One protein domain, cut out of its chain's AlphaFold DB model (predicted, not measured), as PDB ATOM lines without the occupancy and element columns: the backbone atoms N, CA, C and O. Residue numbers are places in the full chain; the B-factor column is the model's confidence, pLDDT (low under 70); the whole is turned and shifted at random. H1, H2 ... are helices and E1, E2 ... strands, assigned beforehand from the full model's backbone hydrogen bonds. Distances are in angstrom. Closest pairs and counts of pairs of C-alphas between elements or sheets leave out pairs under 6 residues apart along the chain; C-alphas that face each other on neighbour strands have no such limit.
ATOM      1  N   VAL A 159     167.117 106.374 176.466       82.06
ATOM      2  CA  VAL A 159     166.847 107.445 175.482       82.06
ATOM      3  C   VAL A 159     165.345 107.601 175.250       82.06
ATOM      4  O   VAL A 159     164.812 108.702 175.357       82.06
ATOM      5  N   CYS A 160     164.640 106.492 175.013       82.94
ATOM      6  CA  CYS A 160     163.188 106.499 174.850       82.94
ATOM      7  C   CYS A 160     162.465 107.056 176.080       82.94
ATOM      8  O   CYS A 160     161.549 107.864 175.942       82.94
ATOM      9  N   LYS A 161     162.891 106.680 177.293       86.62
ATOM     10  CA  LYS A 161     162.308 107.194 178.536       86.62
ATOM     11  C   LYS A 161     162.554 108.697 178.715       86.62
ATOM     12  O   LYS A 161     161.618 109.394 179.116       86.62
ATOM     13  N   THR A 162     163.751 109.207 178.408       88.00
ATOM     14  CA  THR A 162     164.023 110.657 178.426       88.00
ATOM     15  C   THR A 162     163.119 111.380 177.430       88.00
ATOM     16  O   THR A 162     162.399 112.302 177.809       88.00
ATOM     17  N   VAL A 163     163.092 110.919 176.176       86.81
ATOM     18  CA  VAL A 163     162.331 111.543 175.086       86.81
ATOM     19  C   VAL A 163     160.826 111.539 175.353       86.81
ATOM     20  O   VAL A 163     160.181 112.566 175.174       86.81
ATOM     21  N   GLU A 164     160.253 110.437 175.840       89.31
ATOM     22  CA  GLU A 164     158.825 110.376 176.189       89.31
ATOM     23  C   GLU A 164     158.475 111.241 177.405       89.31
ATOM     24  O   GLU A 164     157.387 111.814 177.459       89.31
ATOM     25  N   THR A 165     159.392 111.392 178.367       90.75
ATOM     26  CA  THR A 165     159.225 112.370 179.454       90.75
ATOM     27  C   THR A 165     159.212 113.787 178.884       90.75
ATOM     28  O   THR A 165     158.303 114.561 179.174       90.75
ATOM     29  N   TYR A 166     160.165 114.107 178.004       87.62
ATOM     30  CA  TYR A 166     160.291 115.441 177.431       87.62
ATOM     31  C   TYR A 166     159.110 115.814 176.522       87.62
ATOM     32  O   TYR A 166     158.566 116.906 176.656       87.62
ATOM     33  N   LYS A 167     158.614 114.895 175.681       87.62
ATOM     34  CA  LYS A 167     157.372 115.100 174.909       87.62
ATOM     35  C   LYS A 167     156.174 115.421 175.805       87.62
ATOM     36  O   LYS A 167     155.391 116.301 175.467       87.62
ATOM     37  N   LYS A 168     156.029 114.732 176.944       88.88
ATOM     38  CA  LYS A 168     154.931 114.975 177.896       88.88
ATOM     39  C   LYS A 168     155.051 116.328 178.588       88.88
ATOM     40  O   LYS A 168     154.040 117.002 178.743       88.88
ATOM     41  N   GLU A 169     156.262 116.745 178.960       87.25
ATOM     42  CA  GLU A 169     156.506 118.097 179.483       87.25
ATOM     43  C   GLU A 169     156.161 119.182 178.450       87.25
ATOM     44  O   GLU A 169     155.562 120.197 178.801       87.25
ATOM     45  N   LEU A 170     156.546 118.965 177.188       84.31
ATOM     46  CA  LEU A 170     156.505 119.973 176.130       84.31
ATOM     47  C   LEU A 170     155.130 120.102 175.459       84.31
ATOM     48  O   LEU A 170     154.691 121.208 175.154       84.31
ATOM     49  N   PHE A 171     154.462 118.972 175.219       83.62
ATOM     50  CA  PHE A 171     153.206 118.901 174.470       83.62
ATOM     51  C   PHE A 171     152.006 118.515 175.336       83.62
ATOM     52  O   PHE A 171     150.887 118.875 174.991       83.62
ATOM     53  N   GLN A 172     152.199 117.817 176.458       84.19
ATOM     54  CA  GLN A 172     151.098 117.267 177.262       84.19
ATOM     55  C   GLN A 172     150.171 116.405 176.374       84.19
ATOM     56  O   GLN A 172     150.638 115.419 175.802       84.19
ATOM     57  N   ASP A 173     148.905 116.799 176.209       79.94
ATOM     58  CA  ASP A 173     147.921 116.164 175.318       79.94
ATOM     59  C   ASP A 173     147.745 116.896 173.962       79.94
ATOM     60  O   ASP A 173     146.802 116.614 173.217       79.94
ATOM     61  N   ASP A 174     148.616 117.857 173.624       78.56
ATOM     62  CA  ASP A 174     148.524 118.673 172.405       78.56
ATOM     63  C   ASP A 174     148.771 117.859 171.123       78.56
ATOM     64  O   ASP A 174     149.904 117.502 170.780       78.56
ATOM     65  N   LYS A 175     147.698 117.662 170.352       78.38
ATOM     66  CA  LYS A 175     147.683 116.966 169.056       78.38
ATOM     67  C   LYS A 175     147.931 117.876 167.845       78.38
ATOM     68  O   LYS A 175     147.762 117.414 166.720       78.38
ATOM     69  N   ALA A 176     148.294 119.147 168.035       80.94
ATOM     70  CA  ALA A 176     148.659 120.023 166.921       80.94
ATOM     71  C   ALA A 176     149.851 119.458 166.129       80.94
ATOM     72  O   ALA A 176     150.754 118.858 166.713       80.94
ATOM     73  N   HIS A 177     149.866 119.695 164.817       85.19
ATOM     74  CA  HIS A 177     150.923 119.257 163.899       85.19
ATOM     75  C   HIS A 177     152.299 119.783 164.327       85.19
ATOM     76  O   HIS A 177     152.493 120.995 164.442       85.19
ATOM     77  N   LYS A 178     153.271 118.893 164.546       88.00
ATOM     78  CA  LYS A 178     154.617 119.284 164.994       88.00
ATOM     79  C   LYS A 178     155.550 119.482 163.795       88.00
ATOM     80  O   LYS A 178     156.114 118.520 163.270       88.00
ATOM     81  N   PHE A 179     155.721 120.731 163.359       90.56
ATOM     82  CA  PHE A 179     156.717 121.098 162.346       90.56
ATOM     83  C   PHE A 179     158.065 121.399 163.008       90.56
ATOM     84  O   PHE A 179     158.191 122.338 163.792       90.56
ATOM     85  N   CYS A 180     159.068 120.582 162.701       92.94
ATOM     86  CA  CYS A 180     160.400 120.665 163.283       92.94
ATOM     87  C   CYS A 180     161.415 121.229 162.289       92.94
ATOM     88  O   CYS A 180     161.316 121.009 161.085       92.94
ATOM     89  N   VAL A 181     162.437 121.911 162.800       93.00
ATOM     90  CA  VAL A 181     163.493 122.522 161.988       93.00
ATOM     91  C   VAL A 181     164.833 122.023 162.496       93.00
ATOM     92  O   VAL A 181     165.192 122.264 163.646       93.00
ATOM     93  N   HIS A 182     165.582 121.328 161.645       93.19
ATOM     94  CA  HIS A 182     166.944 120.926 161.964       93.19
ATOM     95  C   HIS A 182     167.929 121.963 161.420       93.19
ATOM     96  O   HIS A 182     167.985 122.207 160.209       93.19
ATOM     97  N   VAL A 183     168.760 122.499 162.314       89.94
ATOM     98  CA  VAL A 183     169.801 123.498 162.046       89.94
ATOM     99  C   VAL A 183     171.159 122.920 162.450       89.94
ATOM    100  O   VAL A 183     171.313 122.379 163.539       89.94
ATOM    101  N   ARG A 184     172.158 123.052 161.577       88.12
ATOM    102  CA  ARG A 184     173.563 122.692 161.817       88.12
ATOM    103  C   ARG A 184     174.467 123.832 161.378       88.12
ATOM    104  O   ARG A 184     174.538 124.143 160.188       88.12
ATOM    105  N   VAL A 185     175.122 124.455 162.355       84.69
ATOM    106  CA  VAL A 185     175.939 125.658 162.147       84.69
ATOM    107  C   VAL A 185     177.430 125.339 162.187       84.69
ATOM    108  O   VAL A 185     178.153 125.666 161.258       84.69
ATOM    109  N   GLU A 186     177.904 124.732 163.270       83.56
ATOM    110  CA  GLU A 186     179.278 124.960 163.729       83.56
ATOM    111  C   GLU A 186     180.363 124.316 162.874       83.56
ATOM    112  O   GLU A 186     181.137 125.019 162.226       83.56
ATOM    113  N   ASP A 187     180.396 122.983 162.841       79.31
ATOM    114  CA  ASP A 187     181.394 122.216 162.099       79.31
ATOM    115  C   ASP A 187     181.309 122.471 160.588       79.31
ATOM    116  O   ASP A 187     182.278 122.274 159.861       79.31
ATOM    117  N   PHE A 188     180.162 122.971 160.122       81.81
ATOM    118  CA  PHE A 188     179.899 123.320 158.731       81.81
ATOM    119  C   PHE A 188     180.294 124.758 158.364       81.81
ATOM    120  O   PHE A 188     180.544 125.024 157.187       81.81
ATOM    121  N   LYS A 189     180.407 125.675 159.336       84.19
ATOM    122  CA  LYS A 189     180.673 127.105 159.097       84.19
ATOM    123  C   LYS A 189     182.002 127.341 158.381       84.19
ATOM    124  O   LYS A 189     182.089 128.199 157.508       84.19
ATOM    125  N   ASN A 190     183.014 126.535 158.699       83.75
ATOM    126  CA  ASN A 190     184.336 126.597 158.068       83.75
ATOM    127  C   ASN A 190     184.332 126.144 156.595       83.75
ATOM    128  O   ASN A 190     185.283 126.425 155.872       83.75
ATOM    129  N   PHE A 191     183.274 125.461 156.150       82.75
ATOM    130  CA  PHE A 191     183.106 124.982 154.775       82.75
ATOM    131  C   PHE A 191     182.050 125.783 153.992       82.75
ATOM    132  O   PHE A 191     181.862 125.543 152.805       82.75
ATOM    133  N   GLY A 192     181.343 126.720 154.637       86.12
ATOM    134  CA  GLY A 192     180.289 127.534 154.020       86.12
ATOM    135  C   GLY A 192     178.970 126.797 153.742       86.12
ATOM    136  O   GLY A 192     178.048 127.409 153.198       86.12
ATOM    137  N   ILE A 193     178.870 125.521 154.131       87.12
ATOM    138  CA  ILE A 193     177.726 124.616 153.899       87.12
ATOM    139  C   ILE A 193     176.750 124.573 155.087       87.12
ATOM    140  O   ILE A 193     175.923 123.666 155.200       87.12
ATOM    141  N   GLU A 194     176.888 125.507 156.025       90.50
ATOM    142  CA  GLU A 194     176.096 125.565 157.242       90.50
ATOM    143  C   GLU A 194     174.687 126.114 157.015       90.50
ATOM    144  O   GLU A 194     174.388 126.780 156.022       90.50
ATOM    145  N   SER A 195     173.810 125.849 157.980       89.31
ATOM    146  CA  SER A 195     172.431 126.337 157.968       89.31
ATOM    147  C   SER A 195     172.409 127.863 158.023       89.31
ATOM    148  O   SER A 195     172.709 128.463 159.056       89.31
ATOM    149  N   LYS A 196     172.057 128.502 156.906       91.06
ATOM    150  CA  LYS A 196     171.985 129.963 156.807       91.06
ATOM    151  C   LYS A 196     170.709 130.468 157.484       91.06
ATOM    152  O   LYS A 196     169.631 129.913 157.259       91.06
ATOM    153  N   LYS A 197     170.823 131.547 158.269       89.38
ATOM    154  CA  LYS A 197     169.690 132.200 158.956       89.38
ATOM    155  C   LYS A 197     168.574 132.567 157.974       89.38
ATOM    156  O   LYS A 197     167.443 132.139 158.156       89.38
ATOM    157  N   GLU A 198     168.930 133.268 156.900       92.81
ATOM    158  CA  GLU A 198     167.995 133.752 155.879       92.81
ATOM    159  C   GLU A 198     167.191 132.613 155.232       92.81
ATOM    160  O   GLU A 198     165.964 132.670 155.205       92.81
ATOM    161  N   PHE A 199     167.855 131.536 154.791       94.38
ATOM    162  CA  PHE A 199     167.162 130.349 154.274       94.38
ATOM    163  C   PHE A 199     166.273 129.699 155.344       94.38
ATOM    164  O   PHE A 199     165.164 129.269 155.043       94.38
ATOM    165  N   THR A 200     166.752 129.611 156.589       91.75
ATOM    166  CA  THR A 200     166.009 128.968 157.683       91.75
ATOM    167  C   THR A 200     164.694 129.694 157.960       91.75
ATOM    168  O   THR A 200     163.663 129.042 158.073       91.75
ATOM    169  N   GLU A 201     164.713 131.024 158.020       90.81
ATOM    170  CA  GLU A 201     163.531 131.847 158.300       90.81
ATOM    171  C   GLU A 201     162.497 131.751 157.166       90.81
ATOM    172  O   GLU A 201     161.380 131.289 157.399       90.81
ATOM    173  N   HIS A 202     162.886 132.041 155.921       93.88
ATOM    174  CA  HIS A 202     161.969 131.943 154.776       93.88
ATOM    175  C   HIS A 202     161.520 130.493 154.497       93.88
ATOM    176  O   HIS A 202     160.414 130.258 154.015       93.88
ATOM    177  N   GLY A 203     162.354 129.495 154.813       93.19
ATOM    178  CA  GLY A 203     162.010 128.076 154.694       93.19
ATOM    179  C   GLY A 203     160.962 127.628 155.716       93.19
ATOM    180  O   GLY A 203     160.113 126.794 155.398       93.19
ATOM    181  N   ILE A 204     160.973 128.207 156.924       91.19
ATOM    182  CA  ILE A 204     159.916 128.012 157.925       91.19
ATOM    183  C   ILE A 204     158.604 128.620 157.424       91.19
ATOM    184  O   ILE A 204     157.578 127.944 157.450       91.19
ATOM    185  N   GLU A 205     158.636 129.860 156.931       90.69
ATOM    186  CA  GLU A 205     157.456 130.540 156.380       90.69
ATOM    187  C   GLU A 205     156.844 129.766 155.205       90.69
ATOM    188  O   GLU A 205     155.636 129.515 155.188       90.69
ATOM    189  N   PHE A 206     157.682 129.314 154.265       93.50
ATOM    190  CA  PHE A 206     157.262 128.467 153.150       93.50
ATOM    191  C   PHE A 206     156.629 127.160 153.638       93.50
ATOM    192  O   PHE A 206     155.523 126.824 153.218       93.50
ATOM    193  N   GLY A 207     157.297 126.438 154.545       90.81
ATOM    194  CA  GLY A 207     156.795 125.172 155.082       90.81
ATOM    195  C   GLY A 207     155.441 125.337 155.774       90.81
ATOM    196  O   GLY A 207     154.513 124.582 155.503       90.81
ATOM    197  N   LEU A 208     155.282 126.371 156.604       87.06
ATOM    198  CA  LEU A 208     154.018 126.676 157.279       87.06
ATOM    199  C   LEU A 208     152.899 127.052 156.299       87.06
ATOM    200  O   LEU A 208     151.767 126.596 156.471       87.06
ATOM    201  N   LYS A 209     153.204 127.840 155.260       87.81
ATOM    202  CA  LYS A 209     152.251 128.166 154.190       87.81
ATOM    203  C   LYS A 209     151.821 126.908 153.431       87.81
ATOM    204  O   LYS A 209     150.626 126.662 153.307       87.81
ATOM    205  N   TYR A 210     152.777 126.084 153.004       90.06
ATOM    206  CA  TYR A 210     152.524 124.835 152.284       90.06
ATOM    207  C   TYR A 210     151.675 123.860 153.115       90.06
ATOM    208  O   TYR A 210     150.724 123.270 152.611       90.06
ATOM    209  N   LEU A 211     151.976 123.715 154.411       85.94
ATOM    210  CA  LEU A 211     151.187 122.892 155.334       85.94
ATOM    211  C   LEU A 211     149.759 123.435 155.500       85.94
ATOM    212  O   LEU A 211     148.814 122.651 155.515       85.94
ATOM    213  N   LYS A 212     149.583 124.761 155.581       82.62
ATOM    214  CA  LYS A 212     148.262 125.402 155.650       82.62
ATOM    215  C   LYS A 212     147.426 125.149 154.394       82.62
ATOM    216  O   LYS A 212     146.245 124.851 154.509       82.62
ATOM    217  N   GLU A 213     148.036 125.269 153.217       85.31
ATOM    218  CA  GLU A 213     147.383 125.044 151.919       85.31
ATOM    219  C   GLU A 213     147.059 123.561 151.689       85.31
ATOM    220  O   GLU A 213     146.024 123.239 151.124       85.31
ATOM    221  N   LYS A 214     147.906 122.641 152.162       82.88
ATOM    222  CA  LYS A 214     147.684 121.194 152.016       82.88
ATOM    223  C   LYS A 214     146.678 120.613 153.017       82.88
ATOM    224  O   LYS A 214     146.128 119.538 152.781       82.88
ATOM    225  N   PHE A 215     146.444 121.297 154.132       79.50
ATOM    226  CA  PHE A 215     145.457 120.920 155.138       79.50
ATOM    227  C   PHE A 215     144.361 121.993 155.231       79.50
ATOM    228  O   PHE A 215     144.265 122.686 156.243       79.50
ATOM    229  N   ASP A 216     143.523 122.080 154.186       61.06
ATOM    230  CA  ASP A 216     142.488 123.104 153.887       61.06
ATOM    231  C   ASP A 216     141.615 123.637 155.052       61.06
ATOM    232  O   ASP A 216     140.956 124.664 154.909       61.06
ATOM    233  N   ASN A 217     141.582 122.967 156.207       54.41
ATOM    234  CA  ASN A 217     140.790 123.340 157.385       54.41
ATOM    235  C   ASN A 217     141.625 123.691 158.641       54.41
ATOM    236  O   ASN A 217     141.068 123.776 159.736       54.41
ATOM    237  N   ILE A 218     142.945 123.892 158.530       55.38
ATOM    238  CA  ILE A 218     143.798 124.237 159.680       55.38
ATOM    239  C   ILE A 218     144.020 125.751 159.793       55.38
ATOM    240  O   ILE A 218     144.709 126.383 158.987       55.38
ATOM    241  N   SER A 219     143.538 126.336 160.892       50.38
ATOM    242  CA  SER A 219     144.078 127.597 161.396       50.38
ATOM    243  C   SER A 219     145.480 127.342 161.963       50.38
ATOM    244  O   SER A 219     145.644 126.881 163.090       50.38
ATOM    245  N   VAL A 220     146.514 127.623 161.162       51.09
ATOM    246  CA  VAL A 220     147.920 127.505 161.591       51.09
ATOM    247  C   VAL A 220     148.237 128.594 162.618       51.09
ATOM    248  O   VAL A 220     148.741 129.668 162.303       51.09
ATOM    249  N   LEU A 221     147.910 128.299 163.873       51.22
ATOM    250  CA  LEU A 221     148.487 128.932 165.047       51.22
ATOM    251  C   LEU A 221     149.885 128.342 165.247       51.22
ATOM    252  O   LEU A 221     150.018 127.195 165.673       51.22
ATOM    253  N   ILE A 222     150.924 129.145 165.000       58.12
ATOM    254  CA  ILE A 222     152.257 128.894 165.563       58.12
ATOM    255  C   ILE A 222     152.129 129.138 167.072       58.12
ATOM    256  O   ILE A 222     152.383 130.234 167.563       58.12
ATOM    257  N   SER A 223     151.608 128.150 167.800       50.84
ATOM    258  CA  SER A 223     151.199 128.332 169.195       50.84
ATOM    259  C   SER A 223     152.395 128.532 170.121       50.84
ATOM    260  O   SER A 223     152.306 129.301 171.075       50.84
ATOM    261  N   ASN A 224     153.504 127.846 169.832       60.94
ATOM    262  CA  ASN A 224     154.744 127.873 170.596       60.94
ATOM    263  C   ASN A 224     155.929 127.531 169.680       60.94
ATOM    264  O   ASN A 224     155.855 126.580 168.902       60.94
ATOM    265  N   VAL A 225     157.045 128.247 169.829       67.44
ATOM    266  CA  VAL A 225     158.355 127.802 169.330       67.44
ATOM    267  C   VAL A 225     159.083 127.146 170.494       67.44
ATOM    268  O   VAL A 225     159.367 127.798 171.498       67.44
ATOM    269  N   PHE A 226     159.380 125.857 170.367       69.94
ATOM    270  CA  PHE A 226     160.097 125.107 171.390       69.94
ATOM    271  C   PHE A 226     161.566 124.952 171.007       69.94
ATOM    272  O   PHE A 226     161.884 124.436 169.937       69.94
ATOM    273  N   LEU A 227     162.460 125.356 171.908       66.38
ATOM    274  CA  LEU A 227     163.866 124.972 171.843       66.38
ATOM    275  C   LEU A 227     164.052 123.710 172.700       66.38
ATOM    276  O   LEU A 227     163.666 123.740 173.875       66.38
ATOM    277  N   PRO A 228     164.606 122.612 172.152       63.59
ATOM    278  CA  PRO A 228     164.911 121.433 172.946       63.59
ATOM    279  C   PRO A 228     165.830 121.785 174.125       63.59
ATOM    280  O   PRO A 228     166.753 122.594 173.995       63.59
ATOM    281  N   LYS A 229     165.600 121.151 175.284       69.25
ATOM    282  CA  LYS A 229     166.627 121.069 176.338       69.25
ATOM    283  C   LYS A 229     167.885 120.431 175.733       69.25
ATOM    284  O   LYS A 229     167.772 119.660 174.786       69.25
ATOM    285  N   ALA A 230     169.065 120.707 176.292       73.06
ATOM    286  CA  ALA A 230     170.292 120.037 175.859       73.06
ATOM    287  C   ALA A 230     170.118 118.509 175.965       73.06
ATOM    288  O   ALA A 230     169.974 117.971 177.063       73.06
ATOM    289  N   MET A 231     170.089 117.842 174.813       78.12
ATOM    290  CA  MET A 231     169.874 116.408 174.654       78.12
ATOM    291  C   MET A 231     171.117 115.774 174.027       78.12
ATOM    292  O   MET A 231     171.910 116.438 173.358       78.12
ATOM    293  N   SER A 232     171.318 114.476 174.245       81.19
ATOM    294  CA  SER A 232     172.311 113.731 173.470       81.19
ATOM    295  C   SER A 232     171.851 113.582 172.015       81.19
ATOM    296  O   SER A 232     170.657 113.538 171.731       81.19
ATOM    297  N   ARG A 233     172.789 113.372 171.081       73.88
ATOM    298  CA  ARG A 233     172.467 113.112 169.660       73.88
ATOM    299  C   ARG A 233     171.481 111.953 169.452       73.88
ATOM    300  O   ARG A 233     170.753 111.938 168.464       73.88
ATOM    301  N   GLY A 234     171.470 110.968 170.355       77.88
ATOM    302  CA  GLY A 234     170.506 109.867 170.327       77.88
ATOM    303  C   GLY A 234     169.098 110.301 170.742       77.88
ATOM    304  O   GLY A 234     168.128 109.856 170.138       77.88
ATOM    305  N   GLU A 235     168.993 111.189 171.730       82.94
ATOM    306  CA  GLU A 235     167.732 111.778 172.193       82.94
ATOM    307  C   GLU A 235     167.186 112.808 171.198       82.94
ATOM    308  O   GLU A 235     165.998 112.751 170.906       82.94
ATOM    309  N   ASP A 236     168.027 113.648 170.582       83.94
ATOM    310  CA  ASP A 236     167.628 114.541 169.479       83.94
ATOM    311  C   ASP A 236     167.037 113.757 168.299       83.94
ATOM    312  O   ASP A 236     165.950 114.068 167.811       83.94
ATOM    313  N   LEU A 237     167.743 112.711 167.852       85.81
ATOM    314  CA  LEU A 237     167.308 111.863 166.743       85.81
ATOM    315  C   LEU A 237     166.000 111.136 167.078       85.81
ATOM    316  O   LEU A 237     165.081 111.126 166.263       85.81
ATOM    317  N   ALA A 238     165.902 110.557 168.278       85.44
ATOM    318  CA  ALA A 238     164.700 109.875 168.742       85.44
ATOM    319  C   ALA A 238     163.516 110.834 168.902       85.44
ATOM    320  O   ALA A 238     162.415 110.517 168.454       85.44
ATOM    321  N   PHE A 239     163.732 112.010 169.499       88.25
ATOM    322  CA  PHE A 239     162.719 113.048 169.637       88.25
ATOM    323  C   PHE A 239     162.220 113.474 168.261       88.25
ATOM    324  O   PHE A 239     161.031 113.342 167.991       88.25
ATOM    325  N   ALA A 240     163.109 113.888 167.359       89.69
ATOM    326  CA  ALA A 240     162.700 114.393 166.056       89.69
ATOM    327  C   ALA A 240     161.997 113.320 165.201       89.69
ATOM    328  O   ALA A 240     160.926 113.577 164.655       89.69
ATOM    329  N   ALA A 241     162.515 112.087 165.166       89.12
ATOM    330  CA  ALA A 241     161.908 110.988 164.413       89.12
ATOM    331  C   ALA A 241     160.521 110.556 164.937       89.12
ATOM    332  O   ALA A 241     159.747 109.954 164.196       89.12
ATOM    333  N   THR A 242     160.194 110.831 166.209       87.69
ATOM    334  CA  THR A 242     158.977 110.302 166.863       87.69
ATOM    335  C   THR A 242     158.053 111.357 167.486       87.69
ATOM    336  O   THR A 242     157.013 110.994 168.041       87.69
ATOM    337  N   ALA A 243     158.414 112.641 167.431       88.31
ATOM    338  CA  ALA A 243     157.577 113.782 167.815       88.31
ATOM    339  C   ALA A 243     157.083 114.586 166.607       88.31
ATOM    340  O   ALA A 243     155.992 115.139 166.666       88.31
ATOM    341  N   CYS A 244     157.892 114.687 165.550       90.44
ATOM    342  CA  CYS A 244     157.638 115.586 164.431       90.44
ATOM    343  C   CYS A 244     156.713 114.943 163.386       90.44
ATOM    344  O   CYS A 244     156.912 113.796 162.991       90.44
ATOM    345  N   ASP A 245     155.741 115.707 162.888       91.00
ATOM    346  CA  ASP A 245     154.888 115.331 161.751       91.00
ATOM    347  C   ASP A 245     155.414 115.936 160.430       91.00
ATOM    348  O   ASP A 245     154.992 115.567 159.334       91.00
ATOM    349  N   SER A 246     156.347 116.890 160.500       94.12
ATOM    350  CA  SER A 246     157.092 117.421 159.349       94.12
ATOM    351  C   SER A 246     158.463 117.943 159.776       94.12
ATOM    352  O   SER A 246     158.640 118.347 160.926       94.12
ATOM    353  N   LEU A 247     159.424 117.963 158.852       96.56
ATOM    354  CA  LEU A 247     160.803 118.391 159.107       96.56
ATOM    355  C   LEU A 247     161.299 119.340 158.014       96.56
ATOM    356  O   LEU A 247     161.128 119.056 156.835       96.56
ATOM    357  N   LEU A 248     161.984 120.414 158.405       96.25
ATOM    358  CA  LEU A 248     162.809 121.238 157.524       96.25
ATOM    359  C   LEU A 248     164.300 120.957 157.765       96.25
ATOM    360  O   LEU A 248     164.822 121.185 158.858       96.25
ATOM    361  N   ILE A 249     164.995 120.500 156.724       95.81
ATOM    362  CA  ILE A 249     166.445 120.287 156.695       95.81
ATOM    363  C   ILE A 249     167.116 121.525 156.086       95.81
ATOM    364  O   ILE A 249     167.111 121.725 154.872       95.81
ATOM    365  N   THR A 250     167.707 122.369 156.933       93.31
ATOM    366  CA  THR A 250     168.266 123.669 156.500       93.31
ATOM    367  C   THR A 250     169.696 123.596 155.948       93.31
ATOM    368  O   THR A 250     170.077 124.428 155.122       93.31
ATOM    369  N   ALA A 251     170.466 122.571 156.336       90.62
ATOM    370  CA  ALA A 251     171.770 122.230 155.762       90.62
ATOM    371  C   ALA A 251     171.724 120.833 155.134       90.62
ATOM    372  O   ALA A 251     171.799 119.817 155.832       90.62
ATOM    373  N   SER A 252     171.631 120.778 153.808       88.06
ATOM    374  CA  SER A 252     171.465 119.521 153.069       88.06
ATOM    375  C   SER A 252     172.673 118.597 153.103       88.06
ATOM    376  O   SER A 252     172.517 117.403 152.894       88.06
ATOM    377  N   SER A 253     173.854 119.086 153.472       85.88
ATOM    378  CA  SER A 253     175.025 118.252 153.760       85.88
ATOM    379  C   SER A 253     174.943 117.475 155.083       85.88
ATOM    380  O   SER A 253     175.797 116.628 155.363       85.88
ATOM    381  N   SER A 254     173.937 117.743 155.924       85.94
ATOM    382  CA  SER A 254     173.809 117.111 157.234       85.94
ATOM    383  C   SER A 254     173.138 115.739 157.144       85.94
ATOM    384  O   SER A 254     171.919 115.594 157.273       85.94
ATOM    385  N   THR A 255     173.971 114.702 157.039       79.00
ATOM    386  CA  THR A 255     173.534 113.296 157.117       79.00
ATOM    387  C   THR A 255     172.750 112.980 158.395       79.00
ATOM    388  O   THR A 255     171.887 112.113 158.369       79.00
ATOM    389  N   PHE A 256     172.980 113.694 159.504       83.00
ATOM    390  CA  PHE A 256     172.210 113.522 160.744       83.00
ATOM    391  C   PHE A 256     170.712 113.786 160.526       83.00
ATOM    392  O   PHE A 256     169.882 112.943 160.855       83.00
ATOM    393  N   SER A 257     170.365 114.896 159.872       87.25
ATOM    394  CA  SER A 257     168.977 115.223 159.516       87.25
ATOM    395  C   SER A 257     168.385 114.311 158.449       87.25
ATOM    396  O   SER A 257     167.177 114.089 158.456       87.25
ATOM    397  N   TRP A 258     169.210 113.744 157.565       87.25
ATOM    398  CA  TRP A 258     168.734 112.710 156.647       87.25
ATOM    399  C   TRP A 258     168.291 111.467 157.410       87.25
ATOM    400  O   TRP A 258     167.263 110.894 157.077       87.25
ATOM    401  N   TRP A 259     169.031 111.073 158.452       84.31
ATOM    402  CA  TRP A 259     168.628 109.972 159.320       84.31
ATOM    403  C   TRP A 259     167.398 110.317 160.161       84.31
ATOM    404  O   TRP A 259     166.567 109.435 160.328       84.31
ATOM    405  N   ILE A 260     167.198 111.569 160.601       88.88
ATOM    406  CA  ILE A 260     165.903 111.985 161.182       88.88
ATOM    407  C   ILE A 260     164.776 111.697 160.179       88.88
ATOM    408  O   ILE A 260     163.894 110.897 160.469       88.88
ATOM    409  N   ALA A 261     164.833 112.289 158.984       91.44
ATOM    410  CA  ALA A 261     163.788 112.159 157.969       91.44
ATOM    411  C   ALA A 261     163.568 110.710 157.492       91.44
ATOM    412  O   ALA A 261     162.435 110.259 157.341       91.44
ATOM    413  N   TYR A 262     164.643 109.941 157.305       86.25
ATOM    414  CA  TYR A 262     164.566 108.525 156.941       86.25
ATOM    415  C   TYR A 262     163.894 107.681 158.035       86.25
ATOM    416  O   TYR A 262     163.266 106.665 157.736       86.25
ATOM    417  N   LEU A 263     163.963 108.113 159.298       86.12
ATOM    418  CA  LEU A 263     163.351 107.456 160.453       86.12
ATOM    419  C   LEU A 263     162.006 108.066 160.883       86.12
ATOM    420  O   LEU A 263     161.485 107.641 161.904       86.12
ATOM    421  N   MET A 264     161.439 109.017 160.136       90.25
ATOM    422  CA  MET A 264     160.087 109.561 160.358       90.25
ATOM    423  C   MET A 264     158.996 108.700 159.676       90.25
ATOM    424  O   MET A 264     159.340 107.833 158.869       90.25
ATOM    425  N   PRO A 265     157.692 108.902 159.972       88.62
ATOM    426  CA  PRO A 265     156.599 108.241 159.244       88.62
ATOM    427  C   PRO A 265     156.641 108.513 157.730       88.62
ATOM    428  O   PRO A 265     157.186 109.527 157.301       88.62
ATOM    429  N   ASP A 266     156.024 107.655 156.911       87.50
ATOM    430  CA  ASP A 266     155.935 107.889 155.454       87.50
ATOM    431  C   ASP A 266     154.961 109.017 155.088       87.50
ATOM    432  O   ASP A 266     155.083 109.634 154.034       87.50
ATOM    433  N   GLU A 267     154.033 109.338 155.986       88.94
ATOM    434  CA  GLU A 267     153.120 110.471 155.866       88.94
ATOM    435  C   GLU A 267     153.789 111.816 156.222       88.94
ATOM    436  O   GLU A 267     153.188 112.877 156.030       88.94
ATOM    437  N   ALA A 268     155.016 111.798 156.756       92.38
ATOM    438  CA  ALA A 268     155.702 113.007 157.188       92.38
ATOM    439  C   ALA A 268     156.247 113.819 156.008       92.38
ATOM    440  O   ALA A 268     156.961 113.313 155.142       92.38
ATOM    441  N   MET A 269     155.978 115.125 156.013       95.00
ATOM    442  CA  MET A 269     156.505 116.026 154.988       95.00
ATOM    443  C   MET A 269     157.906 116.505 155.349       95.00
ATOM    444  O   MET A 269     158.115 117.186 156.355       95.00
ATOM    445  N   ILE A 270     158.866 116.138 154.505       97.06
ATOM    446  CA  ILE A 270     160.275 116.490 154.653       97.06
ATOM    447  C   ILE A 270     160.617 117.547 153.607       97.06
ATOM    448  O   ILE A 270     160.656 117.249 152.417       97.06
ATOM    449  N   PHE A 271     160.878 118.768 154.057       97.56
ATOM    450  CA  PHE A 271     161.401 119.862 153.247       97.56
ATOM    451  C   PHE A 271     162.920 119.926 153.406       97.56
ATOM    452  O   PHE A 271     163.433 119.709 154.507       97.56
ATOM    453  N   TYR A 272     163.661 120.260 152.352       96.88
ATOM    454  CA  TYR A 272     165.111 120.432 152.460       96.88
ATOM    455  C   TYR A 272     165.667 121.470 151.487       96.88
ATOM    456  O   TYR A 272     165.145 121.667 150.396       96.88
ATOM    457  N   ASN A 273     166.761 122.110 151.894       95.44
ATOM    458  CA  ASN A 273     167.479 123.105 151.103       95.44
ATOM    459  C   ASN A 273     168.147 122.471 149.870       95.44
ATOM    460  O   ASN A 273     169.218 121.881 150.002       95.44
ATOM    461  N   SER A 274     167.585 122.574 148.668       94.31
ATOM    462  CA  SER A 274     168.179 121.926 147.484       94.31
ATOM    463  C   SER A 274     169.467 122.597 146.975       94.31
ATOM    464  O   SER A 274     170.111 122.112 146.045       94.31
ATOM    465  N   LYS A 275     169.927 123.670 147.632       90.00
ATOM    466  CA  LYS A 275     171.232 124.287 147.381       90.00
ATOM    467  C   LYS A 275     172.376 123.371 147.850       90.00
ATOM    468  O   LYS A 275     172.733 123.349 149.026       90.00
ATOM    469  N   PHE A 276     172.985 122.647 146.910       86.88
ATOM    470  CA  PHE A 276     174.099 121.717 147.166       86.88
ATOM    471  C   PHE A 276     175.508 122.313 146.983       86.88
ATOM    472  O   PHE A 276     176.497 121.590 147.103       86.88
ATOM    473  N   GLU A 277     175.623 123.608 146.681       85.12
ATOM    474  CA  GLU A 277     176.904 124.296 146.458       85.12
ATOM    475  C   GLU A 277     177.895 124.083 147.617       85.12
ATOM    476  O   GLU A 277     177.537 124.174 148.790       85.12
ATOM    477  N   GLY A 278     179.155 123.783 147.288       82.00
ATOM    478  CA  GLY A 278     180.182 123.440 148.280       82.00
ATOM    479  C   GLY A 278     180.054 122.030 148.870       82.00
ATOM    480  O   GLY A 278     180.877 121.644 149.699       82.00
ATOM    481  N   THR A 279     179.065 121.234 148.443       82.94
ATOM    482  CA  THR A 279     178.861 119.859 148.910       82.94
ATOM    483  C   THR A 279     179.045 118.830 147.782       82.94
ATOM    484  O   THR A 279     178.774 119.129 146.622       82.94
ATOM    485  N   PRO A 280     179.455 117.592 148.102       80.62
ATOM    486  CA  PRO A 280     179.465 116.452 147.173       80.62
ATOM    487  C   PRO A 280     178.080 115.807 146.941       80.62
ATOM    488  O   PRO A 280     178.011 114.706 146.395       80.62
ATOM    489  N   TYR A 281     176.991 116.422 147.412       84.69
ATOM    490  CA  TYR A 281     175.644 115.853 147.350       84.69
ATOM    491  C   TYR A 281     174.844 116.402 146.163       84.69
ATOM    492  O   TYR A 281     175.100 117.494 145.670       84.69
ATOM    493  N   VAL A 282     173.851 115.636 145.721       86.50
ATOM    494  CA  VAL A 282     172.942 115.962 144.613       86.50
ATOM    495  C   VAL A 282     171.515 115.514 144.948       86.50
ATOM    496  O   VAL A 282     171.312 114.731 145.877       86.50
ATOM    497  N   ARG A 283     170.512 115.937 144.161       88.19
ATOM    498  CA  ARG A 283     169.085 115.567 144.327       88.19
ATOM    499  C   ARG A 283     168.861 114.065 144.539       88.19
ATOM    500  O   ARG A 283     167.999 113.654 145.313       88.19
ATOM    501  N   GLU A 284     169.674 113.260 143.867       86.00
ATOM    502  CA  GLU A 284     169.685 111.797 143.872       86.00
ATOM    503  C   GLU A 284     170.139 111.152 145.195       86.00
ATOM    504  O   GLU A 284     170.032 109.930 145.338       86.00
ATOM    505  N   ASN A 285     170.666 111.936 146.141       84.94
ATOM    506  CA  ASN A 285     170.958 111.512 147.511       84.94
ATOM    507  C   ASN A 285     169.750 111.599 148.446       84.94
ATOM    508  O   ASN A 285     169.821 111.073 149.554       84.94
ATOM    509  N   PHE A 286     168.674 112.246 148.007       88.62
ATOM    510  CA  PHE A 286     167.473 112.500 148.789       88.62
ATOM    511  C   PHE A 286     166.330 111.662 148.235       88.62
ATOM    512  O   PHE A 286     166.269 111.373 147.037       88.62
ATOM    513  N   LEU A 287     165.409 111.290 149.113       88.50
ATOM    514  CA  LEU A 287     164.220 110.539 148.743       88.50
ATOM    515  C   LEU A 287     163.345 111.314 147.747       88.50
ATOM    516  O   LEU A 287     163.353 112.549 147.710       88.50
ATOM    517  N   ALA A 288     162.637 110.588 146.883       89.81
ATOM    518  CA  ALA A 288     161.899 111.194 145.775       89.81
ATOM    519  C   ALA A 288     160.710 112.022 146.287       89.81
ATOM    520  O   ALA A 288     160.446 113.103 145.772       89.81
ATOM    521  N   GLU A 289     160.063 111.546 147.350       91.81
ATOM    522  CA  GLU A 289     158.937 112.178 148.032       91.81
ATOM    523  C   GLU A 289     159.326 113.344 148.958       91.81
ATOM    524  O   GLU A 289     158.451 114.077 149.417       91.81
ATOM    525  N   TRP A 290     160.621 113.543 149.240       94.62
ATOM    526  CA  TRP A 290     161.079 114.724 149.975       94.62
ATOM    527  C   TRP A 290     161.024 115.959 149.072       94.62
ATOM    528  O   TRP A 290     161.407 115.905 147.903       94.62
ATOM    529  N   ILE A 291     160.583 117.073 149.647       96.81
ATOM    530  CA  ILE A 291     160.250 118.323 148.970       96.81
ATOM    531  C   ILE A 291     161.508 119.212 148.905       96.81
ATOM    532  O   ILE A 291     161.903 119.770 149.937       96.81
ATOM    533  N   PRO A 292     162.166 119.346 147.738       97.06
ATOM    534  CA  PRO A 292     163.226 120.332 147.552       97.06
ATOM    535  C   PRO A 292     162.651 121.748 147.642       97.06
ATOM    536  O   PRO A 292     161.598 122.036 147.070       97.06
ATOM    537  N   ILE A 293     163.346 122.627 148.362       97.50
ATOM    538  CA  ILE A 293     163.066 124.061 148.373       97.50
ATOM    539  C   ILE A 293     164.370 124.856 148.272       97.50
ATOM    540  O   ILE A 293     165.380 124.491 148.881       97.50
ATOM    541  N   GLN A 294     164.343 125.979 147.557       95.62
ATOM    542  CA  GLN A 294     165.495 126.863 147.381       95.62
ATOM    543  C   GLN A 294     165.115 128.318 147.668       95.62
ATOM    544  O   GLN A 294     164.043 128.774 147.277       95.62
ATOM    545  N   LEU A 295     166.010 129.065 148.325       95.19
ATOM    546  CA  LEU A 295     165.906 130.520 148.445       95.19
ATOM    547  C   LEU A 295     166.494 131.182 147.188       95.19
ATOM    548  O   LEU A 295     167.700 131.094 146.951       95.19
ATOM    549  N   ILE A 296     165.651 131.870 146.421       94.38
ATOM    550  CA  ILE A 296     166.010 132.625 145.218       94.38
ATOM    551  C   ILE A 296     165.541 134.071 145.410       94.38
ATOM    552  O   ILE A 296     164.352 134.323 145.581       94.38
ATOM    553  N   ASN A 297     166.468 135.034 145.387       92.94
ATOM    554  CA  ASN A 297     166.178 136.473 145.505       92.94
ATOM    555  C   ASN A 297     165.248 136.833 146.691       92.94
ATOM    556  O   ASN A 297     164.295 137.593 146.531       92.94
ATOM    557  N   GLY A 298     165.495 136.255 147.872       91.56
ATOM    558  CA  GLY A 298     164.682 136.484 149.077       91.56
ATOM    559  C   GLY A 298     163.336 135.744 149.111       91.56
ATOM    560  O   GLY A 298     162.575 135.918 150.053       91.56
ATOM    561  N   THR A 299     163.016 134.910 148.117       93.19
ATOM    562  CA  THR A 299     161.789 134.095 148.090       93.19
ATOM    563  C   THR A 299     162.137 132.613 148.085       93.19
ATOM    564  O   THR A 299     162.984 132.179 147.308       93.19
ATOM    565  N   VAL A 300     161.488 131.817 148.938       96.44
ATOM    566  CA  VAL A 300     161.618 130.354 148.890       96.44
ATOM    567  C   VAL A 300     160.612 129.770 147.904       96.44
ATOM    568  O   VAL A 300     159.420 130.076 147.965       96.44
ATOM    569  N   VAL A 301     161.108 128.929 147.001       95.44
ATOM    570  CA  VAL A 301     160.342 128.241 145.956       95.44
ATOM    571  C   VAL A 301     160.600 126.735 145.999       95.44
ATOM    572  O   VAL A 301     161.571 126.289 146.611       95.44
ATOM    573  N   LEU A 302     159.731 125.963 145.342       95.12
ATOM    574  CA  LEU A 302     160.015 124.574 144.968       95.12
ATOM    575  C   LEU A 302     161.052 124.548 143.832       95.12
ATOM    576  O   LEU A 302     161.054 125.458 143.001       95.12
ATOM    577  N   ASP A 303     161.873 123.500 143.804       89.19
ATOM    578  CA  ASP A 303     162.917 123.218 142.798       89.19
ATOM    579  C   ASP A 303     162.628 121.890 142.065       89.19
ATOM    580  O   ASP A 303     162.473 120.856 142.757       89.19
TER     581      ASP A 303
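What this domain is: This is residues 159 to 303 of the 303 residues of an uncharacterized protein of Globodera pallida (UniProt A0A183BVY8). A five-stranded sheet, E1 to E5, curls like part of a barrel and wraps round the long helix H3, while H4 and H5 lie side by side over its other face. H1 packs on H4, away from the sheet, and the short H2 lies far from the core. The 145 printed residues include five named helices and five named strands, in the order H1 E1 H2 H3 H4 E2 H5 E3 E4 E5; the class is mixed, helices and strands. The sheet is mixed, in the order E1 E2 E3 E4 E5. The whole is compact, with a radius of gyration of the C-alphas of 15.1 A, and rounded, spanning 41 by 36 by 26 A.

How they stand to each other: H1, residues 159 to 171, touches H4, residues 233 to 243, the same way at a steep tilt of 51 degrees; their closest C-alphas, of Val 159 and Glu 235, are 5.5 A apart. Edge strand E1, residues 179 to 182, is parallel to E2, residues 246 to 249, with N 180 and O 246 2.9 A apart. H2, residues 186 to 189, touches no helix. The strongly twisted sheet curls round H3, residues 197 to 214; the closest C-alphas of H3 and E5, residues 299 to 302, are those of His 202 and Val 300, 6.1 A apart. H4 touches H5, residues 255 to 262, at a shallow tilt of 27 degrees, closest at Ala 241 and Ile 260, C-alphas 5.2 A apart. H5 lies over E2 at a height over the sheet of 9.3 A, on the opposite face to H3. E3, residues 269 to 273, is parallel to E2, with N 249 and O 271 2.8 A apart, and to E4, residues 291 to 296, with N 291 and O 270 2.8 A apart. E4 and E5 form an antiparallel hairpin, with N 296 and O 299 2.8 A apart. E2, H5, E3 is a strand-helix-strand unit, two parallel neighbour strands with a helix between, and its crossover is right-handed. In H1, H3, H4 and H5 every O i to N i+4 pair is within hydrogen-bond range; H2 is too short for one.

Where its parts are: H1 begins at C-alpha 159, (166.847, 107.445, 175.482), and is 17.8 A long. H3 is 25.6 A long, H4 15.0 A and E4 15.9 A. E5 ends at C-alpha 302, (160.015, 124.574, 144.968).

The domain as a whole: The C-alphas farthest apart, of Lys 161 and Asn 297, are 44.3 A apart. The printed part has no cut. The links H3 to H4 and E3 to E4 are long. Residues 216 to 229 have pLDDT under 70.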